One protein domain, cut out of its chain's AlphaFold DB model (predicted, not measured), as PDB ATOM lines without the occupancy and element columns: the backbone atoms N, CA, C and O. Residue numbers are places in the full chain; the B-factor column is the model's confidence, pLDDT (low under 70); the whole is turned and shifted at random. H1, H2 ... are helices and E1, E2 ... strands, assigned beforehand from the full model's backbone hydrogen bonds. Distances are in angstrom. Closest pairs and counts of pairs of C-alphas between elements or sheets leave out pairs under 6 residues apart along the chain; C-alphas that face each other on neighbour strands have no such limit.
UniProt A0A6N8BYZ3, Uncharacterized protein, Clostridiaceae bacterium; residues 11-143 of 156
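AT A GLANCE: This is residues 11 to 143 of the 156 residues of an uncharacterized protein of Clostridiaceae bacterium (UniProt A0A6N8BYZ3). A curled, strongly twisted sheet of four strands has a helical hairpin, H1 and H2, packed on one face at its E1 and E2 side, and residues 135 to 143 of H2 stick out free. Two long loops, residues 43 to 62 and 68 to 84, join E3 to E4 and E4 to H1. The printed part has 133 residues, with E1, E2, E3, E4, H1 and H2 following in that order; the sheet order is E1 - E2 - E3 - E4, all antiparallel, and the class is mixed, helices and strands. The whole is loose, with a radius of gyration of the C-alphas of 17.7 A and spans of 49 by 45 by 35 A.

IN THESE COORDINATES: E1, residues 11 to 17, begins at C-alpha 11 (131.838, 237.142, 297.092). E2, residues 23 to 34, is 32.7 A long and bends by 52 degrees at residue 31. E3 is residues 37 to 42 and E4 residues 63 to 67. H1, residues 85 to 105, is 30.4 A long. H2, residues 110 to 143, is 49.7 A long and ends at C-alpha 143 (125.883, 241.807, 270.490).

HOW THE PARTS SIT: The strands form a meander, each the antiparallel neighbour of the one before, in three hairpins: N 14 and O 26 are 3.0 A apart, N 31 and O 39 2.9 A, N 40 and O 64 2.8 A, each within hydrogen-bond range. E1 and E4 are edge strands and apart. H1 and H2 are on the same face, two layers with the sheet. H1 is over E1, only just above the sheet's level at a height over the sheet of 4.4 A; C-alphas 13 and 85 are closest, 5.3 A. H2 is over E2 at 10.5 A, slantwise at 42 degrees on the local plane; C-alphas 23 and 119 are closest, 4.8 A. H1 and H2 touch, closest at C-alphas 86 and 127, 5.8 A, with a shallow tilt of 21 degrees, opposite ways, a helical hairpin. In both helices every O i to N i+4 pair is within hydrogen-bond range.

THE WHOLE: The C-alphas farthest apart, Gly 107 and Ala 143, are 53.3 A apart. The printed part has no cut. The links E3 to E4 and E4 to H1 are long. pLDDT is under 70 at residues 45 to 58, 70 to 76 and 78 to 79.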
ATOM      1  N   ILE A  11     131.476 238.524 297.395       89.38
ATOM      2  CA  ILE A  11     131.838 237.142 297.092       89.38
ATOM      3  C   ILE A  11     133.347 237.067 296.904       89.38
ATOM      4  O   ILE A  11     133.948 237.821 296.136       89.38
ATOM      5  N   PHE A  12     133.945 236.109 297.593       90.94
ATOM      6  CA  PHE A  12     135.348 235.766 297.505       90.94
ATOM      7  C   PHE A  12     135.493 234.335 297.014       90.94
ATOM      8  O   PHE A  12     134.636 233.488 297.242       90.94
ATOM      9  N   TRP A  13     136.601 234.067 296.354       92.31
ATOM     10  CA  TRP A  13     136.928 232.767 295.802       92.31
ATOM     11  C   TRP A  13     138.234 232.289 296.402       92.31
ATOM     12  O   TRP A  13     139.151 233.088 296.587       92.31
ATOM     13  N   LYS A  14     138.313 230.992 296.680       92.06
ATOM     14  CA  LYS A  14     139.545 230.315 297.077       92.06
ATOM     15  C   LYS A  14     139.686 229.047 296.246       92.06
ATOM     16  O   LYS A  14     138.688 228.386 295.981       92.06
ATOM     17  N   ALA A  15     140.900 228.717 295.836       93.38
ATOM     18  CA  ALA A  15     141.205 227.457 295.172       93.38
ATOM     19  C   ALA A  15     142.312 226.725 295.936       93.38
ATOM     20  O   ALA A  15     143.028 227.342 296.729       93.38
ATOM     21  N   GLY A  16     142.432 225.425 295.696       93.62
ATOM     22  CA  GLY A  16     143.508 224.615 296.246       93.62
ATOM     23  C   GLY A  16     143.532 223.211 295.675       93.62
ATOM     24  O   GLY A  16     142.694 222.843 294.847       93.62
ATOM     25  N   ILE A  17     144.520 222.446 296.125       93.25
ATOM     26  CA  ILE A  17     144.682 221.021 295.844       93.25
ATOM     27  C   ILE A  17     144.801 220.303 297.191       93.25
ATOM     28  O   ILE A  17     145.476 220.805 298.091       93.25
ATOM     29  N   SER A  18     144.069 219.203 297.364       92.19
ATOM     30  CA  SER A  18     144.175 218.340 298.543       92.19
ATOM     31  C   SER A  18     145.475 217.529 298.518       92.19
ATOM     32  O   SER A  18     146.170 217.461 297.502       92.19
ATOM     33  N   ASP A  19     145.792 216.861 299.624       87.19
ATOM     34  CA  ASP A  19     146.962 215.981 299.689       87.19
ATOM     35  C   ASP A  19     146.865 214.809 298.696       87.19
ATOM     36  O   ASP A  19     147.869 214.389 298.128       87.19
ATOM     37  N   GLU A  20     145.642 214.381 298.375       87.12
ATOM     38  CA  GLU A  20     145.332 213.355 297.369       87.12
ATOM     39  C   GLU A  20     145.419 213.874 295.917       87.12
ATOM     40  O   GLU A  20     145.188 213.140 294.953       87.12
ATOM     41  N   GLY A  21     145.748 215.154 295.722       87.62
ATOM     42  CA  GLY A  21     145.835 215.770 294.399       87.62
ATOM     43  C   GLY A  21     144.485 216.201 293.820       87.62
ATOM     44  O   GLY A  21     144.396 216.510 292.626       87.62
ATOM     45  N   GLU A  22     143.425 216.247 294.630       93.31
ATOM     46  CA  GLU A  22     142.109 216.701 294.189       93.31
ATOM     47  C   GLU A  22     142.024 218.226 294.206       93.31
ATOM     48  O   GLU A  22     142.203 218.883 295.233       93.31
ATOM     49  N   ALA A  23     141.739 218.810 293.045       93.75
ATOM     50  CA  ALA A  23     141.599 220.250 292.907       93.75
ATOM     51  C   ALA A  23     140.187 220.708 293.284       93.75
ATOM     52  O   ALA A  23     139.201 220.195 292.753       93.75
ATOM     53  N   TRP A  24     140.093 221.753 294.100       93.50
ATOM     54  CA  TRP A  24     138.828 222.337 294.539       93.50
ATOM     55  C   TRP A  24     138.803 223.853 294.323       93.50
ATOM     56  O   TRP A  24     139.836 224.526 294.236       93.50
ATOM     57  N   VAL A  25     137.591 224.397 294.194       92.19
ATOM     58  CA  VAL A  25     137.340 225.835 294.054       92.19
ATOM     59  C   VAL A  25     136.092 226.187 294.842       92.19
ATOM     60  O   VAL A  25     134.992 225.775 294.485       92.19
ATOM     61  N   ASP A  26     136.271 227.015 295.858       91.06
ATOM     62  CA  ASP A  26     135.220 227.393 296.781       91.06
ATOM     63  C   ASP A  26     134.777 228.835 296.585       91.06
ATOM     64  O   ASP A  26     135.588 229.756 296.438       91.06
ATOM     65  N   GLU A  27     133.468 229.034 296.685       91.56
ATOM     66  CA  GLU A  27     132.823 230.340 296.722       91.56
ATOM     67  C   GLU A  27     132.497 230.692 298.180       91.56
ATOM     68  O   GLU A  27     131.847 229.926 298.885       91.56
ATOM     69  N   TRP A  28     132.937 231.854 298.649       90.00
ATOM     70  CA  TRP A  28     132.797 232.309 300.031       90.00
ATOM     71  C   TRP A  28     132.083 233.652 300.079       90.00
ATOM     72  O   TRP A  28     132.489 234.615 299.437       90.00
ATOM     73  N   HIS A  29     131.023 233.738 300.873       88.81
ATOM     74  CA  HIS A  29     130.146 234.907 300.935       88.81
ATOM     75  C   HIS A  29     130.376 235.676 302.222       88.81
ATOM     76  O   HIS A  29     130.281 235.094 303.303       88.81
ATOM     77  N   LEU A  30     130.598 236.986 302.135       87.31
ATOM     78  CA  LEU A  30     130.626 237.861 303.303       87.31
ATOM     79  C   LEU A  30     129.208 238.129 303.795       87.31
ATOM     80  O   LEU A  30     128.459 238.902 303.208       87.31
ATOM     81  N   ARG A  31     128.834 237.476 304.896       85.31
ATOM     82  CA  ARG A  31     127.467 237.514 305.437       85.31
ATOM     83  C   ARG A  31     127.248 238.650 306.420       85.31
ATOM     84  O   ARG A  31     126.137 239.153 306.530       85.31
ATOM     85  N   SER A  32     128.278 239.024 307.172       86.38
ATOM     86  CA  SER A  32     128.184 240.126 308.127       86.38
ATOM     87  C   SER A  32     129.539 240.763 308.397       86.38
ATOM     88  O   SER A  32     130.582 240.104 308.330       86.38
ATOM     89  N   ILE A  33     129.492 242.049 308.738       86.44
ATOM     90  CA  ILE A  33     130.604 242.813 309.290       86.44
ATOM     91  C   ILE A  33     130.129 243.352 310.636       86.44
ATOM     92  O   ILE A  33     129.121 244.047 310.705       86.44
ATOM     93  N   ARG A  34     130.816 243.002 311.723       85.44
ATOM     94  CA  ARG A  34     130.483 243.487 313.070       85.44
ATOM     95  C   ARG A  34     131.731 243.557 313.932       85.44
ATOM     96  O   ARG A  34     132.591 242.683 313.833       85.44
ATOM     97  N   LYS A  35     131.811 244.578 314.791       85.25
ATOM     98  CA  LYS A  35     132.923 244.789 315.738       85.25
ATOM     99  C   LYS A  35     134.308 244.721 315.061       85.25
ATOM    100  O   LYS A  35     135.199 244.036 315.556       85.25
ATOM    101  N   GLY A  36     134.455 245.350 313.888       84.56
ATOM    102  CA  GLY A  36     135.711 245.351 313.121       84.56
ATOM    103  C   GLY A  36     136.114 243.982 312.560       84.56
ATOM    104  O   GLY A  36     137.298 243.704 312.390       84.56
ATOM    105  N   ARG A  37     135.160 243.071 312.332       86.12
ATOM    106  CA  ARG A  37     135.432 241.723 311.811       86.12
ATOM    107  C   ARG A  37     134.453 241.331 310.717       86.12
ATOM    108  O   ARG A  37     133.258 241.600 310.835       86.12
ATOM    109  N   GLY A  38     134.966 240.653 309.694       87.69
ATOM    110  CA  GLY A  38     134.187 240.036 308.628       87.69
ATOM    111  C   GLY A  38     133.941 238.552 308.894       87.69
ATOM    112  O   GLY A  38     134.804 237.847 309.430       87.69
ATOM    113  N   TYR A  39     132.750 238.084 308.528       87.88
ATOM    114  CA  TYR A  39     132.307 236.703 308.705       87.88
ATOM    115  C   TYR A  39     131.885 236.120 307.353       87.88
ATOM    116  O   TYR A  39     130.856 236.510 306.793       87.88
ATOM    117  N   LEU A  40     132.690 235.193 306.841       88.12
ATOM    118  CA  LEU A  40     132.443 234.452 305.612       88.12
ATOM    119  C   LEU A  40     131.742 233.120 305.885       88.12
ATOM    120  O   LEU A  40     132.024 232.454 306.885       88.12
ATOM    121  N   SER A  41     130.925 232.696 304.929       87.69
ATOM    122  CA  SER A  41     130.422 231.326 304.817       87.69
ATOM    123  C   SER A  41     130.741 230.759 303.436       87.69
ATOM    124  O   SER A  41     130.480 231.431 302.435       87.69
ATOM    125  N   GLN A  42     131.268 229.541 303.375       87.75
ATOM    126  CA  GLN A  42     131.420 228.796 302.128       87.75
ATOM    127  C   GLN A  42     130.039 228.440 301.575       87.75
ATOM    128  O   GLN A  42     129.143 228.029 302.316       87.75
ATOM    129  N   ARG A  43     129.861 228.606 300.270       83.12
ATOM    130  CA  ARG A  43     128.704 228.094 299.555       83.12
ATOM    131  C   ARG A  43     128.872 226.591 299.381       83.12
ATOM    132  O   ARG A  43     129.865 226.148 298.817       83.12
ATOM    133  N   ILE A  44     127.881 225.835 299.829       76.62
ATOM    134  CA  ILE A  44     127.818 224.387 299.660       76.62
ATOM    135  C   ILE A  44     126.652 224.105 298.717       76.62
ATOM    136  O   ILE A  44     125.564 224.662 298.884       76.62
ATOM    137  N   GLU A  45     126.887 223.293 297.695       65.44
ATOM    138  CA  GLU A  45     125.842 222.892 296.757       65.44
ATOM    139  C   GLU A  45     124.724 222.134 297.494       65.44
ATOM    140  O   GLU A  45     124.984 221.363 298.415       65.44
ATOM    141  N   GLY A  46     123.463 222.427 297.166       57.00
ATOM    142  CA  GLY A  46     122.293 221.889 297.875       57.00
ATOM    143  C   GLY A  46     121.911 222.618 299.173       57.00
ATOM    144  O   GLY A  46     120.768 222.510 299.612       57.00
ATOM    145  N   LEU A  47     122.792 223.442 299.752       60.66
ATOM    146  CA  LEU A  47     122.467 224.273 300.915       60.66
ATOM    147  C   LEU A  47     122.120 225.699 300.478       60.66
ATOM    148  O   LEU A  47     122.979 226.535 300.190       60.66
ATOM    149  N   THR A  48     120.819 225.991 300.437       53.47
ATOM    150  CA  THR A  48     120.318 227.336 300.124       53.47
ATOM    151  C   THR A  48     120.299 228.183 301.395       53.47
ATOM    152  O   THR A  48     119.415 228.045 302.238       53.47
ATOM    153  N   PHE A  49     121.271 229.085 301.547       55.78
ATOM    154  CA  PHE A  49     121.344 229.985 302.702       55.78
ATOM    155  C   PHE A  49     120.337 231.128 302.560       55.78
ATOM    156  O   PHE A  49     120.630 232.162 301.947       55.78
ATOM    157  N   THR A  50     119.147 230.963 303.135       49.94
ATOM    158  CA  THR A  50     118.087 231.974 303.078       49.94
ATOM    159  C   THR A  50     118.576 233.295 303.681       49.94
ATOM    160  O   THR A  50     119.200 233.337 304.746       49.94
ATOM    161  N   LYS A  51     118.337 234.405 302.978       42.81
ATOM    162  CA  LYS A  51     118.685 235.754 303.443       42.81
ATOM    163  C   LYS A  51     117.894 236.041 304.730       42.81
ATOM    164  O   LYS A  51     116.674 235.979 304.711       42.81
ATOM    165  N   GLY A  52     118.577 236.323 305.842       43.53
ATOM    166  CA  GLY A  52     117.942 236.734 307.105       43.53
ATOM    167  C   GLY A  52     117.739 235.648 308.168       43.53
ATOM    168  O   GLY A  52     117.481 236.003 309.313       43.53
ATOM    169  N   LYS A  53     117.938 234.358 307.863       48.16
ATOM    170  CA  LYS A  53     117.999 233.310 308.896       48.16
ATOM    171  C   LYS A  53     119.459 232.995 309.214       48.16
ATOM    172  O   LYS A  53     120.188 232.475 308.375       48.16
ATOM    173  N   TRP A  54     119.889 233.311 310.436       46.28
ATOM    174  CA  TRP A  54     121.169 232.841 310.990       46.28
ATOM    175  C   TRP A  54     121.202 231.306 311.159       46.28
ATOM    176  O   TRP A  54     122.268 230.738 311.386       46.28
ATOM    177  N   GLU A  55     120.040 230.657 311.027       43.25
ATOM    178  CA  GLU A  55     119.738 229.299 311.491       43.25
ATOM    179  C   GLU A  55     119.683 228.222 310.404       43.25
ATOM    180  O   GLU A  55     119.390 227.068 310.709       43.25
ATOM    181  N   SER A  56     120.022 228.517 309.147       55.19
ATOM    182  CA  SER A  56     120.511 227.418 308.310       55.19
ATOM    183  C   SER A  56     121.839 227.000 308.937       55.19
ATOM    184  O   SER A  56     122.809 227.747 308.826       55.19
ATOM    185  N   TYR A  57     121.876 225.889 309.677       60.78
ATOM    186  CA  TYR A  57     123.094 225.367 310.295       60.78
ATOM    187  C   TYR A  57     124.218 225.329 309.248       60.78
ATOM    188  O   TYR A  57     124.261 224.457 308.388       60.78
ATOM    189  N   VAL A  58     125.108 226.324 309.278       66.31
ATOM    190  CA  VAL A  58     126.331 226.307 308.472       66.31
ATOM    191  C   VAL A  58     127.338 225.521 309.290       66.31
ATOM    192  O   VAL A  58     127.650 225.979 310.386       66.31
ATOM    193  N   PRO A  59     127.864 224.378 308.852       74.25
ATOM    194  CA  PRO A  59     128.855 223.666 309.646       74.25
ATOM    195  C   PRO A  59     130.049 224.565 309.989       74.25
ATOM    196  O   PRO A  59     130.418 225.445 309.206       74.25
ATOM    197  N   ALA A  60     130.647 224.385 311.170       78.44
ATOM    198  CA  ALA A  60     131.724 225.261 311.641       78.44
ATOM    199  C   ALA A  60     132.910 225.320 310.659       78.44
ATOM    200  O   ALA A  60     133.485 226.393 310.474       78.44
ATOM    201  N   TYR A  61     133.208 224.212 309.972       79.25
ATOM    202  CA  TYR A  61     134.271 224.119 308.966       79.25
ATOM    203  C   TYR A  61     134.017 224.982 307.713       79.25
ATOM    204  O   TYR A  61     134.964 225.400 307.054       79.25
ATOM    205  N   CYS A  62     132.763 225.344 307.432       83.25
ATOM    206  CA  CYS A  62     132.383 226.241 306.335       83.25
ATOM    207  C   CYS A  62     132.281 227.710 306.760       83.25
ATOM    208  O   CYS A  62     131.801 228.546 305.993       83.25
ATOM    209  N   ARG A  63     132.691 228.059 307.985       84.50
ATOM    210  CA  ARG A  63     132.668 229.434 308.500       84.50
ATOM    211  C   ARG A  63     134.090 229.966 308.603       84.50
ATOM    212  O   ARG A  63     134.976 229.297 309.123       84.50
ATOM    213  N   LYS A  64     134.310 231.214 308.188       87.88
ATOM    214  CA  LYS A  64     135.606 231.879 308.367       87.88
ATOM    215  C   LYS A  64     135.443 233.284 308.914       87.88
ATOM    216  O   LYS A  64     134.584 234.043 308.485       87.88
ATOM    217  N   LYS A  65     136.287 233.637 309.876       87.62
ATOM    218  CA  LYS A  65     136.303 234.946 310.528       87.62
ATOM    219  C   LYS A  65     137.629 235.625 310.236       87.62
ATOM    220  O   LYS A  65     138.674 234.984 310.324       87.62
ATOM    221  N   PHE A  66     137.585 236.910 309.923       86.06
ATOM    222  CA  PHE A  66     138.779 237.701 309.675       86.06
ATOM    223  C   PHE A  66     138.650 239.102 310.268       86.06
ATOM    224  O   PHE A  66     137.545 239.618 310.440       86.06
ATOM    225  N   SER A  67     139.780 239.698 310.634       83.44
ATOM    226  CA  SER A  67     139.805 241.074 311.130       83.44
ATOM    227  C   SER A  67     139.638 242.042 309.961       83.44
ATOM    228  O   SER A  67     140.176 241.819 308.885       83.44
ATOM    229  N   ILE A  68     138.890 243.117 310.144       81.31
ATOM    230  CA  ILE A  68     138.864 244.233 309.203       81.31
ATOM    231  C   ILE A  68     139.551 245.362 309.942       81.31
ATOM    232  O   ILE A  68     139.002 245.899 310.898       81.31
ATOM    233  N   ASP A  69     140.788 245.639 309.550       71.31
ATOM    234  CA  ASP A  69     141.529 246.764 310.099       71.31
ATOM    235  C   ASP A  69     140.910 248.069 309.564       71.31
ATOM    236  O   ASP A  69     140.941 248.291 308.347       71.31
ATOM    237  N   PRO A  70     140.319 248.907 310.438       61.34
ATOM    238  CA  PRO A  70     139.691 250.153 310.026       61.34
ATOM    239  C   PRO A  70     140.701 251.176 309.487       61.34
ATOM    240  O   PRO A  70     140.319 251.997 308.660       61.34
ATOM    241  N   ALA A  71     141.976 251.115 309.892       59.97
ATOM    242  CA  ALA A  71     143.004 252.071 309.476       59.97
ATOM    243  C   ALA A  71     143.545 251.784 308.068       59.97
ATOM    244  O   ALA A  71     143.882 252.700 307.322       59.97
ATOM    245  N   THR A  72     143.612 250.510 307.676       55.72
ATOM    246  CA  THR A  72     144.104 250.102 306.350       55.72
ATOM    247  C   THR A  72     142.990 249.749 305.374       55.72
ATOM    248  O   THR A  72     143.273 249.288 304.268       55.72
ATOM    249  N   GLY A  73     141.725 249.906 305.779       53.69
ATOM    250  CA  GLY A  73     140.541 249.547 304.995       53.69
ATOM    251  C   GLY A  73     140.450 248.065 304.614       53.69
ATOM    252  O   GLY A  73     139.506 247.692 303.930       53.69
ATOM    253  N   GLY A  74     141.392 247.218 305.047       54.94
ATOM    254  CA  GLY A  74     141.395 245.796 304.749       54.94
ATOM    255  C   GLY A  74     142.767 245.159 304.567       54.94
ATOM    256  O   GLY A  74     143.212 244.952 303.444       54.94
ATOM    257  N   ARG A  75     143.387 244.728 305.672       54.94
ATOM    258  CA  ARG A  75     144.526 243.783 305.668       54.94
ATOM    259  C   ARG A  75     144.243 242.424 306.315       54.94
ATOM    260  O   ARG A  75     145.178 241.679 306.578       54.94
ATOM    261  N   GLY A  76     142.991 242.074 306.618       61.41
ATOM    262  CA  GLY A  76     142.742 240.856 307.404       61.41
ATOM    263  C   GLY A  76     142.166 239.654 306.666       61.41
ATOM    264  O   GLY A  76     142.127 238.578 307.260       61.41
ATOM    265  N   LEU A  77     141.774 239.762 305.392       70.19
ATOM    266  CA  LEU A  77     141.441 238.569 304.612       70.19
ATOM    267  C   LEU A  77     142.744 237.824 304.267       70.19
ATOM    268  O   LEU A  77     143.574 238.349 303.533       70.19
ATOM    269  N   ARG A  78     142.952 236.633 304.852       66.12
ATOM    270  CA  ARG A  78     144.167 235.812 304.646       66.12
ATOM    271  C   ARG A  78     144.433 235.531 303.156       66.12
ATOM    272  O   ARG A  78     143.494 235.482 302.362       66.12
ATOM    273  N   SER A  79     145.702 235.263 302.830       67.19
ATOM    274  CA  SER A  79     146.170 234.867 301.494       67.19
ATOM    275  C   SER A  79     145.332 233.732 300.884       67.19
ATOM    276  O   SER A  79     144.843 232.839 301.587       67.19
ATOM    277  N   GLY A  80     145.124 233.810 299.569       73.94
ATOM    278  CA  GLY A  80     144.352 232.848 298.776       73.94
ATOM    279  C   GLY A  80     142.869 233.185 298.569       73.94
ATOM    280  O   GLY A  80     142.215 232.508 297.785       73.94
ATOM    281  N   PHE A  81     142.315 234.211 299.233       86.06
ATOM    282  CA  PHE A  81     140.972 234.717 298.909       86.06
ATOM    283  C   PHE A  81     141.054 235.839 297.874       86.06
ATOM    284  O   PHE A  81     141.680 236.870 298.116       86.06
ATOM    285  N   CYS A  82     140.354 235.686 296.752       87.19
ATOM    286  CA  CYS A  82     140.312 236.686 295.684       87.19
ATOM    287  C   CYS A  82     138.876 237.124 295.368       87.19
ATOM    288  O   CYS A  82     137.939 236.344 295.501       87.19
ATOM    289  N   LYS A  83     138.685 238.360 294.881       86.44
ATOM    290  CA  LYS A  83     137.356 238.864 294.454       86.44
ATOM    291  C   LYS A  83     136.843 238.245 293.146       86.44
ATOM    292  O   LYS A  83     135.704 238.482 292.763       86.44
ATOM    293  N   SER A  84     137.654 237.454 292.448       89.56
ATOM    294  CA  SER A  84     137.217 236.724 291.258       89.56
ATOM    295  C   SER A  84     137.748 235.297 291.256       89.56
ATOM    296  O   SER A  84     138.848 235.023 291.743       89.56
ATOM    297  N   ARG A  85     136.959 234.395 290.666       91.62
ATOM    298  CA  ARG A  85     137.304 232.981 290.520       91.62
ATOM    299  C   ARG A  85     138.585 232.792 289.713       91.62
ATOM    300  O   ARG A  85     139.474 232.064 290.142       91.62
ATOM    301  N   ALA A  86     138.717 233.502 288.593       91.44
ATOM    302  CA  ALA A  86     139.925 233.489 287.774       91.44
ATOM    303  C   ALA A  86     141.179 233.943 288.538       91.44
ATOM    304  O   ALA A  86     142.238 233.351 288.345       91.44
ATOM    305  N   ALA A  87     141.076 234.963 289.400       90.44
ATOM    306  CA  ALA A  87     142.211 235.416 290.204       90.44
ATOM    307  C   ALA A  87     142.615 234.365 291.247       90.44
ATOM    308  O   ALA A  87     143.797 234.062 291.344       90.44
ATOM    309  N   ALA A  88     141.647 233.753 291.940       92.19
ATOM    310  CA  ALA A  88     141.924 232.677 292.896       92.19
ATOM    311  C   ALA A  88     142.600 231.473 292.225       92.19
ATOM    312  O   ALA A  88     143.572 230.932 292.738       92.19
ATOM    313  N   LEU A  89     142.119 231.089 291.039       93.56
ATOM    314  CA  LEU A  89     142.718 230.020 290.241       93.56
ATOM    315  C   LEU A  89     144.140 230.366 289.788       93.56
ATOM    316  O   LEU A  89     145.028 229.528 289.886       93.56
ATOM    317  N   ALA A  90     144.366 231.578 289.279       93.06
ATOM    318  CA  ALA A  90     145.684 231.994 288.806       93.06
ATOM    319  C   ALA A  90     146.715 232.072 289.943       93.06
ATOM    320  O   ALA A  90     147.848 231.622 289.761       93.06
ATOM    321  N   ASP A  91     146.316 232.613 291.096       92.06
ATOM    322  CA  ASP A  91     147.160 232.704 292.290       92.06
ATOM    323  C   ASP A  91     147.547 231.308 292.795       92.06
ATOM    324  O   ASP A  91     148.729 231.016 292.982       92.06
ATOM    325  N   GLU A  92     146.576 230.396 292.888       94.56
ATOM    326  CA  GLU A  92     146.836 229.032 293.345       94.56
ATOM    327  C   GLU A  92     147.676 228.225 292.348       94.56
ATOM    328  O   GLU A  92     148.600 227.526 292.751       94.56
ATOM    329  N   ILE A  93     147.438 228.356 291.038       94.69
ATOM    330  CA  ILE A  93     148.281 227.721 290.009       94.69
ATOM    331  C   ILE A  93     149.738 228.171 290.162       94.69
ATOM    332  O   ILE A  93     150.649 227.349 290.043       94.69
ATOM    333  N   LYS A  94     149.969 229.464 290.424       94.69
ATOM    334  CA  LYS A  94     151.312 230.006 290.648       94.69
ATOM    335  C   LYS A  94     151.937 229.409 291.911       94.69
ATOM    336  O   LYS A  94     153.051 228.897 291.831       94.69
ATOM    337  N   ARG A  95     151.214 229.434 293.037       93.44
ATOM    338  CA  ARG A  95     151.665 228.873 294.322       93.44
ATOM    339  C   ARG A  95     152.012 227.391 294.197       93.44
ATOM    340  O   ARG A  95     153.100 226.979 294.578       93.44
ATOM    341  N   GLN A  96     151.123 226.614 293.592       94.19
ATOM    342  CA  GLN A  96     151.301 225.179 293.425       94.19
ATOM    343  C   GLN A  96     152.463 224.832 292.489       94.19
ATOM    344  O   GLN A  96     153.151 223.840 292.699       94.19
ATOM    345  N   THR A  97     152.693 225.630 291.443       94.94
ATOM    346  CA  THR A  97     153.830 225.403 290.537       94.94
ATOM    347  C   THR A  97     155.157 225.543 291.283       94.94
ATOM    348  O   THR A  97     156.045 224.723 291.073       94.94
ATOM    349  N   ALA A  98     155.271 226.539 292.171       94.94
ATOM    350  CA  ALA A  98     156.441 226.695 293.035       94.94
ATOM    351  C   ALA A  98     156.564 225.524 294.023       94.94
ATOM    352  O   ALA A  98     157.609 224.889 294.078       94.94
ATOM    353  N   TYR A  99     155.469 225.164 294.695       93.81
ATOM    354  CA  TYR A  99     155.445 224.054 295.650       93.81
ATOM    355  C   TYR A  99     155.860 222.712 295.025       93.81
ATOM    356  O   TYR A  99     156.678 221.992 295.578       93.81
ATOM    357  N   ILE A 100     155.374 222.378 293.824       93.62
ATOM    358  CA  ILE A 100     155.787 221.146 293.128       93.62
ATOM    359  C   ILE A 100     157.287 221.161 292.803       93.62
ATOM    360  O   ILE A 100     157.922 220.111 292.863       93.62
ATOM    361  N   ALA A 101     157.853 222.319 292.454       94.56
ATOM    362  CA  ALA A 101     159.287 222.434 292.202       94.56
ATOM    363  C   ALA A 101     160.108 222.217 293.486       94.56
ATOM    364  O   ALA A 101     161.132 221.541 293.434       94.56
ATOM    365  N   GLU A 102     159.630 222.723 294.626       95.00
ATOM    366  CA  GLU A 102     160.222 222.481 295.950       95.00
ATOM    367  C   GLU A 102     160.177 220.989 296.313       95.00
ATOM    368  O   GLU A 102     161.221 220.401 296.580       95.00
ATOM    369  N   LEU A 103     159.016 220.332 296.181       92.81
ATOM    370  CA  LEU A 103     158.873 218.890 296.437       92.81
ATOM    371  C   LEU A 103     159.832 218.037 295.595       92.81
ATOM    372  O   LEU A 103     160.371 217.037 296.068       92.81
ATOM    373  N   GLN A 104     160.042 218.426 294.333       92.56
ATOM    374  CA  GLN A 104     160.990 217.760 293.443       92.56
ATOM    375  C   GLN A 104     162.444 217.965 293.884       92.56
ATOM    376  O   GLN A 104     163.240 217.038 293.760       92.56
ATOM    377  N   ALA A 105     162.791 219.152 294.385       94.38
ATOM    378  CA  ALA A 105     164.129 219.452 294.891       94.38
ATOM    379  C   ALA A 105     164.429 218.727 296.212       94.38
ATOM    380  O   ALA A 105     165.552 218.282 296.425       94.38
ATOM    381  N   GLU A 106     163.419 218.562 297.068       93.19
ATOM    382  CA  GLU A 106     163.516 217.843 298.344       93.19
ATOM    383  C   GLU A 106     163.539 216.314 298.180       93.19
ATOM    384  O   GLU A 106     163.749 215.592 299.153       93.19
ATOM    385  N   GLY A 107     163.334 215.802 296.960       89.06
ATOM    386  CA  GLY A 107     163.285 214.362 296.701       89.06
ATOM    387  C   GLY A 107     162.053 213.690 297.308       89.06
ATOM    388  O   GLY A 107     162.121 212.527 297.701       89.06
ATOM    389  N   THR A 108     160.934 214.418 297.398       91.94
ATOM    390  CA  THR A 108     159.659 213.859 297.868       91.94
ATOM    391  C   THR A 108     159.208 212.713 296.960       91.94
ATOM    392  O   THR A 108     159.542 212.666 295.774       91.94
ATOM    393  N   ASP A 109     158.414 211.805 297.523       93.31
ATOM    394  CA  ASP A 109     157.816 210.678 296.819       93.31
ATOM    395  C   ASP A 109     157.192 211.056 295.455       93.31
ATOM    396  O   ASP A 109     156.482 212.059 295.293       93.31
ATOM    397  N   ALA A 110     157.472 210.221 294.452       92.69
ATOM    398  CA  ALA A 110     157.089 210.470 293.070       92.69
ATOM    399  C   ALA A 110     155.571 210.376 292.845       92.69
ATOM    400  O   ALA A 110     155.040 211.105 291.998       92.69
ATOM    401  N   GLU A 111     154.868 209.520 293.590       93.81
ATOM    402  CA  GLU A 111     153.414 209.375 293.498       93.81
ATOM    403  C   GLU A 111     152.720 210.619 294.046       93.81
ATOM    404  O   GLU A 111     151.821 211.163 293.398       93.81
ATOM    405  N   TYR A 112     153.207 211.150 295.172       92.94
ATOM    406  CA  TYR A 112     152.710 212.413 295.717       92.94
ATOM    407  C   TYR A 112     152.911 213.570 294.728       92.94
ATOM    408  O   TYR A 112     151.970 214.305 294.411       92.94
ATOM    409  N   ILE A 113     154.105 213.701 294.140       93.62
ATOM    410  CA  ILE A 113     154.375 214.724 293.118       93.62
ATOM    411  C   ILE A 113     153.450 214.547 291.901       93.62
ATOM    412  O   ILE A 113     152.963 215.537 291.337       93.62
ATOM    413  N   ALA A 114     153.176 213.310 291.481       94.19
ATOM    414  CA  ALA A 114     152.254 213.023 290.385       94.19
ATOM    415  C   ALA A 114     150.808 213.430 290.723       94.19
ATOM    416  O   ALA A 114     150.145 214.058 289.887       94.19
ATOM    417  N   ALA A 115     150.339 213.160 291.945       94.06
ATOM    418  CA  ALA A 115     149.031 213.591 292.437       94.06
ATOM    419  C   ALA A 115     148.912 215.125 292.441       94.06
ATOM    420  O   ALA A 115     147.971 215.687 291.871       94.06
ATOM    421  N   GLN A 116     149.925 215.827 292.952       94.75
ATOM    422  CA  GLN A 116     149.961 217.291 292.945       94.75
ATOM    423  C   GLN A 116     149.967 217.867 291.511       94.75
ATOM    424  O   GLN A 116     149.252 218.832 291.211       94.75
ATOM    425  N   LYS A 117     150.699 217.249 290.571       95.69
ATOM    426  CA  LYS A 117     150.682 217.624 289.141       95.69
ATOM    427  C   LYS A 117     149.319 217.387 288.484       95.69
ATOM    428  O   LYS A 117     148.902 218.192 287.642       95.69
ATOM    429  N   LYS A 118     148.618 216.310 288.854       95.69
ATOM    430  CA  LYS A 118     147.246 216.029 288.403       95.69
ATOM    431  C   LYS A 118     146.297 217.133 288.872       95.69
ATOM    432  O   LYS A 118     145.609 217.720 288.034       95.69
ATOM    433  N   GLY A 119     146.337 217.494 290.155       94.12
ATOM    434  CA  GLY A 119     145.563 218.608 290.711       94.12
ATOM    435  C   GLY A 119     145.833 219.933 289.991       94.12
ATOM    436  O   GLY A 119     144.904 220.622 289.561       94.12
ATOM    437  N   LEU A 120     147.107 220.252 289.738       96.19
ATOM    438  CA  LEU A 120     147.501 221.462 289.009       96.19
ATOM    439  C   LEU A 120     146.918 221.505 287.587       96.19
ATOM    440  O   LEU A 120     146.471 222.559 287.121       96.19
ATOM    441  N   ARG A 121     146.899 220.368 286.881       96.56
ATOM    442  CA  ARG A 121     146.283 220.269 285.548       96.56
ATOM    443  C   ARG A 121     144.780 220.548 285.612       96.56
ATOM    444  O   ARG A 121     144.263 221.275 284.761       96.56
ATOM    445  N   THR A 122     144.102 220.039 286.635       96.00
ATOM    446  CA  THR A 122     142.675 220.284 286.864       96.00
ATOM    447  C   THR A 122     142.387 221.767 287.124       96.00
ATOM    448  O   THR A 122     141.510 222.333 286.467       96.00
ATOM    449  N   LEU A 123     143.178 222.443 287.971       94.25
ATOM    450  CA  LEU A 123     143.043 223.892 288.204       94.25
ATOM    451  C   LEU A 123     143.213 224.712 286.917       94.25
ATOM    452  O   LEU A 123     142.417 225.616 286.643       94.25
ATOM    453  N   LYS A 124     144.206 224.379 286.080       95.00
ATOM    454  CA  LYS A 124     144.387 225.018 284.761       95.00
ATOM    455  C   LYS A 124     143.153 224.826 283.875       95.00
ATOM    456  O   LYS A 124     142.713 225.771 283.220       95.00
ATOM    457  N   GLY A 125     142.555 223.634 283.898       95.25
ATOM    458  CA  GLY A 125     141.298 223.346 283.209       95.25
ATOM    459  C   GLY A 125     140.137 224.227 283.684       95.25
ATOM    460  O   GLY A 125     139.395 224.764 282.857       95.25
ATOM    461  N   PHE A 126     140.001 224.438 284.997       93.25
ATOM    462  CA  PHE A 126     138.999 225.355 285.552       93.25
ATOM    463  C   PHE A 126     139.204 226.793 285.074       93.25
ATOM    464  O   PHE A 126     138.240 227.431 284.651       93.25
ATOM    465  N   LEU A 127     140.447 227.285 285.070       93.50
ATOM    466  CA  LEU A 127     140.753 228.650 284.633       93.50
ATOM    467  C   LEU A 127     140.400 228.869 283.158       93.50
ATOM    468  O   LEU A 127     139.805 229.887 282.806       93.50
ATOM    469  N   THR A 128     140.720 227.905 282.294       92.81
ATOM    470  CA  THR A 128     140.367 227.963 280.868       92.81
ATOM    471  C   THR A 128     138.853 227.999 280.666       92.81
ATOM    472  O   THR A 128     138.354 228.823 279.898       92.81
ATOM    473  N   LYS A 129     138.098 227.162 281.392       91.56
ATOM    474  CA  LYS A 129     136.627 227.179 281.346       91.56
ATOM    475  C   LYS A 129     136.063 228.539 281.778       91.56
ATOM    476  O   LYS A 129     135.191 229.072 281.091       91.56
ATOM    477  N   ASP A 130     136.588 229.118 282.857       88.88
ATOM    478  CA  ASP A 130     136.142 230.410 283.397       88.88
ATOM    479  C   ASP A 130     136.404 231.570 282.418       88.88
ATOM    480  O   ASP A 130     135.524 232.396 282.144       88.88
ATOM    481  N   ARG A 131     137.588 231.579 281.791       88.31
ATOM    482  CA  ARG A 131     137.946 232.537 280.732       88.31
ATOM    483  C   ARG A 131     137.015 232.423 279.528       88.31
ATOM    484  O   ARG A 131     136.487 233.436 279.068       88.31
ATOM    485  N   ASN A 132     136.750 231.203 279.065       89.81
ATOM    486  CA  ASN A 132     135.864 230.960 277.927       89.81
ATOM    487  C   ASN A 132     134.421 231.395 278.220       89.81
ATOM    488  O   ASN A 132     133.772 232.008 277.370       89.81
ATOM    489  N   GLN A 133     133.911 231.128 279.425       88.19
ATOM    490  CA  GLN A 133     132.571 231.563 279.822       88.19
ATOM    491  C   GLN A 133     132.471 233.092 279.903       88.19
ATOM    492  O   GLN A 133     131.484 233.677 279.450       88.19
ATOM    493  N   THR A 134     133.503 233.747 280.437       85.88
ATOM    494  CA  THR A 134     133.574 235.211 280.517       85.88
ATOM    495  C   THR A 134     133.615 235.844 279.125       85.88
ATOM    496  O   THR A 134     132.861 236.781 278.858       85.88
ATOM    497  N   ALA A 135     134.421 235.293 278.212       84.38
ATOM    498  CA  ALA A 135     134.487 235.742 276.823       84.38
ATOM    499  C   ALA A 135     133.129 235.611 276.115       84.38
ATOM    500  O   ALA A 135     132.655 236.580 275.520       84.38
ATOM    501  N   LYS A 136     132.448 234.464 276.267       87.81
ATOM    502  CA  LYS A 136     131.096 234.245 275.722       87.81
ATOM    503  C   LYS A 136     130.083 235.262 276.253       87.81
ATOM    504  O   LYS A 136     129.341 235.849 275.470       87.81
ATOM    505  N   LYS A 137     130.068 235.520 277.568       88.12
ATOM    506  CA  LYS A 137     129.174 236.526 278.174       88.12
ATOM    507  C   LYS A 137     129.462 237.936 277.655       88.12
ATOM    508  O   LYS A 137     128.528 238.679 277.363       88.12
ATOM    509  N   LYS A 138     130.740 238.303 277.517       86.69
ATOM    510  CA  LYS A 138     131.141 239.610 276.983       86.69
ATOM    511  C   LYS A 138     130.692 239.778 275.530       86.69
ATOM    512  O   LYS A 138     130.100 240.805 275.213       86.69
ATOM    513  N   ALA A 139     130.905 238.764 274.689       83.44
ATOM    514  CA  ALA A 139     130.450 238.760 273.300       83.44
ATOM    515  C   ALA A 139     128.919 238.875 273.198       83.44
ATOM    516  O   ALA A 139     128.415 239.720 272.463       83.44
ATOM    517  N   ALA A 140     128.176 238.112 274.006       85.06
ATOM    518  CA  ALA A 140     126.715 238.183 274.045       85.06
ATOM    519  C   ALA A 140     126.202 239.570 274.474       85.06
ATOM    520  O   ALA A 140     125.260 240.098 273.887       85.06
ATOM    521  N   ASN A 141     126.830 240.194 275.476       85.25
ATOM    522  CA  ASN A 141     126.462 241.541 275.915       85.25
ATOM    523  C   ASN A 141     126.805 242.612 274.871       85.25
ATOM    524  O   ASN A 141     126.037 243.558 274.706       85.25
ATOM    525  N   ALA A 142     127.928 242.471 274.161       81.19
ATOM    526  CA  ALA A 142     128.292 243.362 273.063       81.19
ATOM    527  C   ALA A 142     127.287 243.261 271.904       81.19
ATOM    528  O   ALA A 142     126.788 244.286 271.449       81.19
ATOM    529  N   ALA A 143     126.902 242.041 271.512       77.31
ATOM    530  CA  ALA A 143     125.883 241.807 270.490       77.31
ATOM    531  C   ALA A 143     124.520 242.409 270.879       77.31
ATOM    532  O   ALA A 143     123.893 243.087 270.074       77.31
TER     533      ALA A 143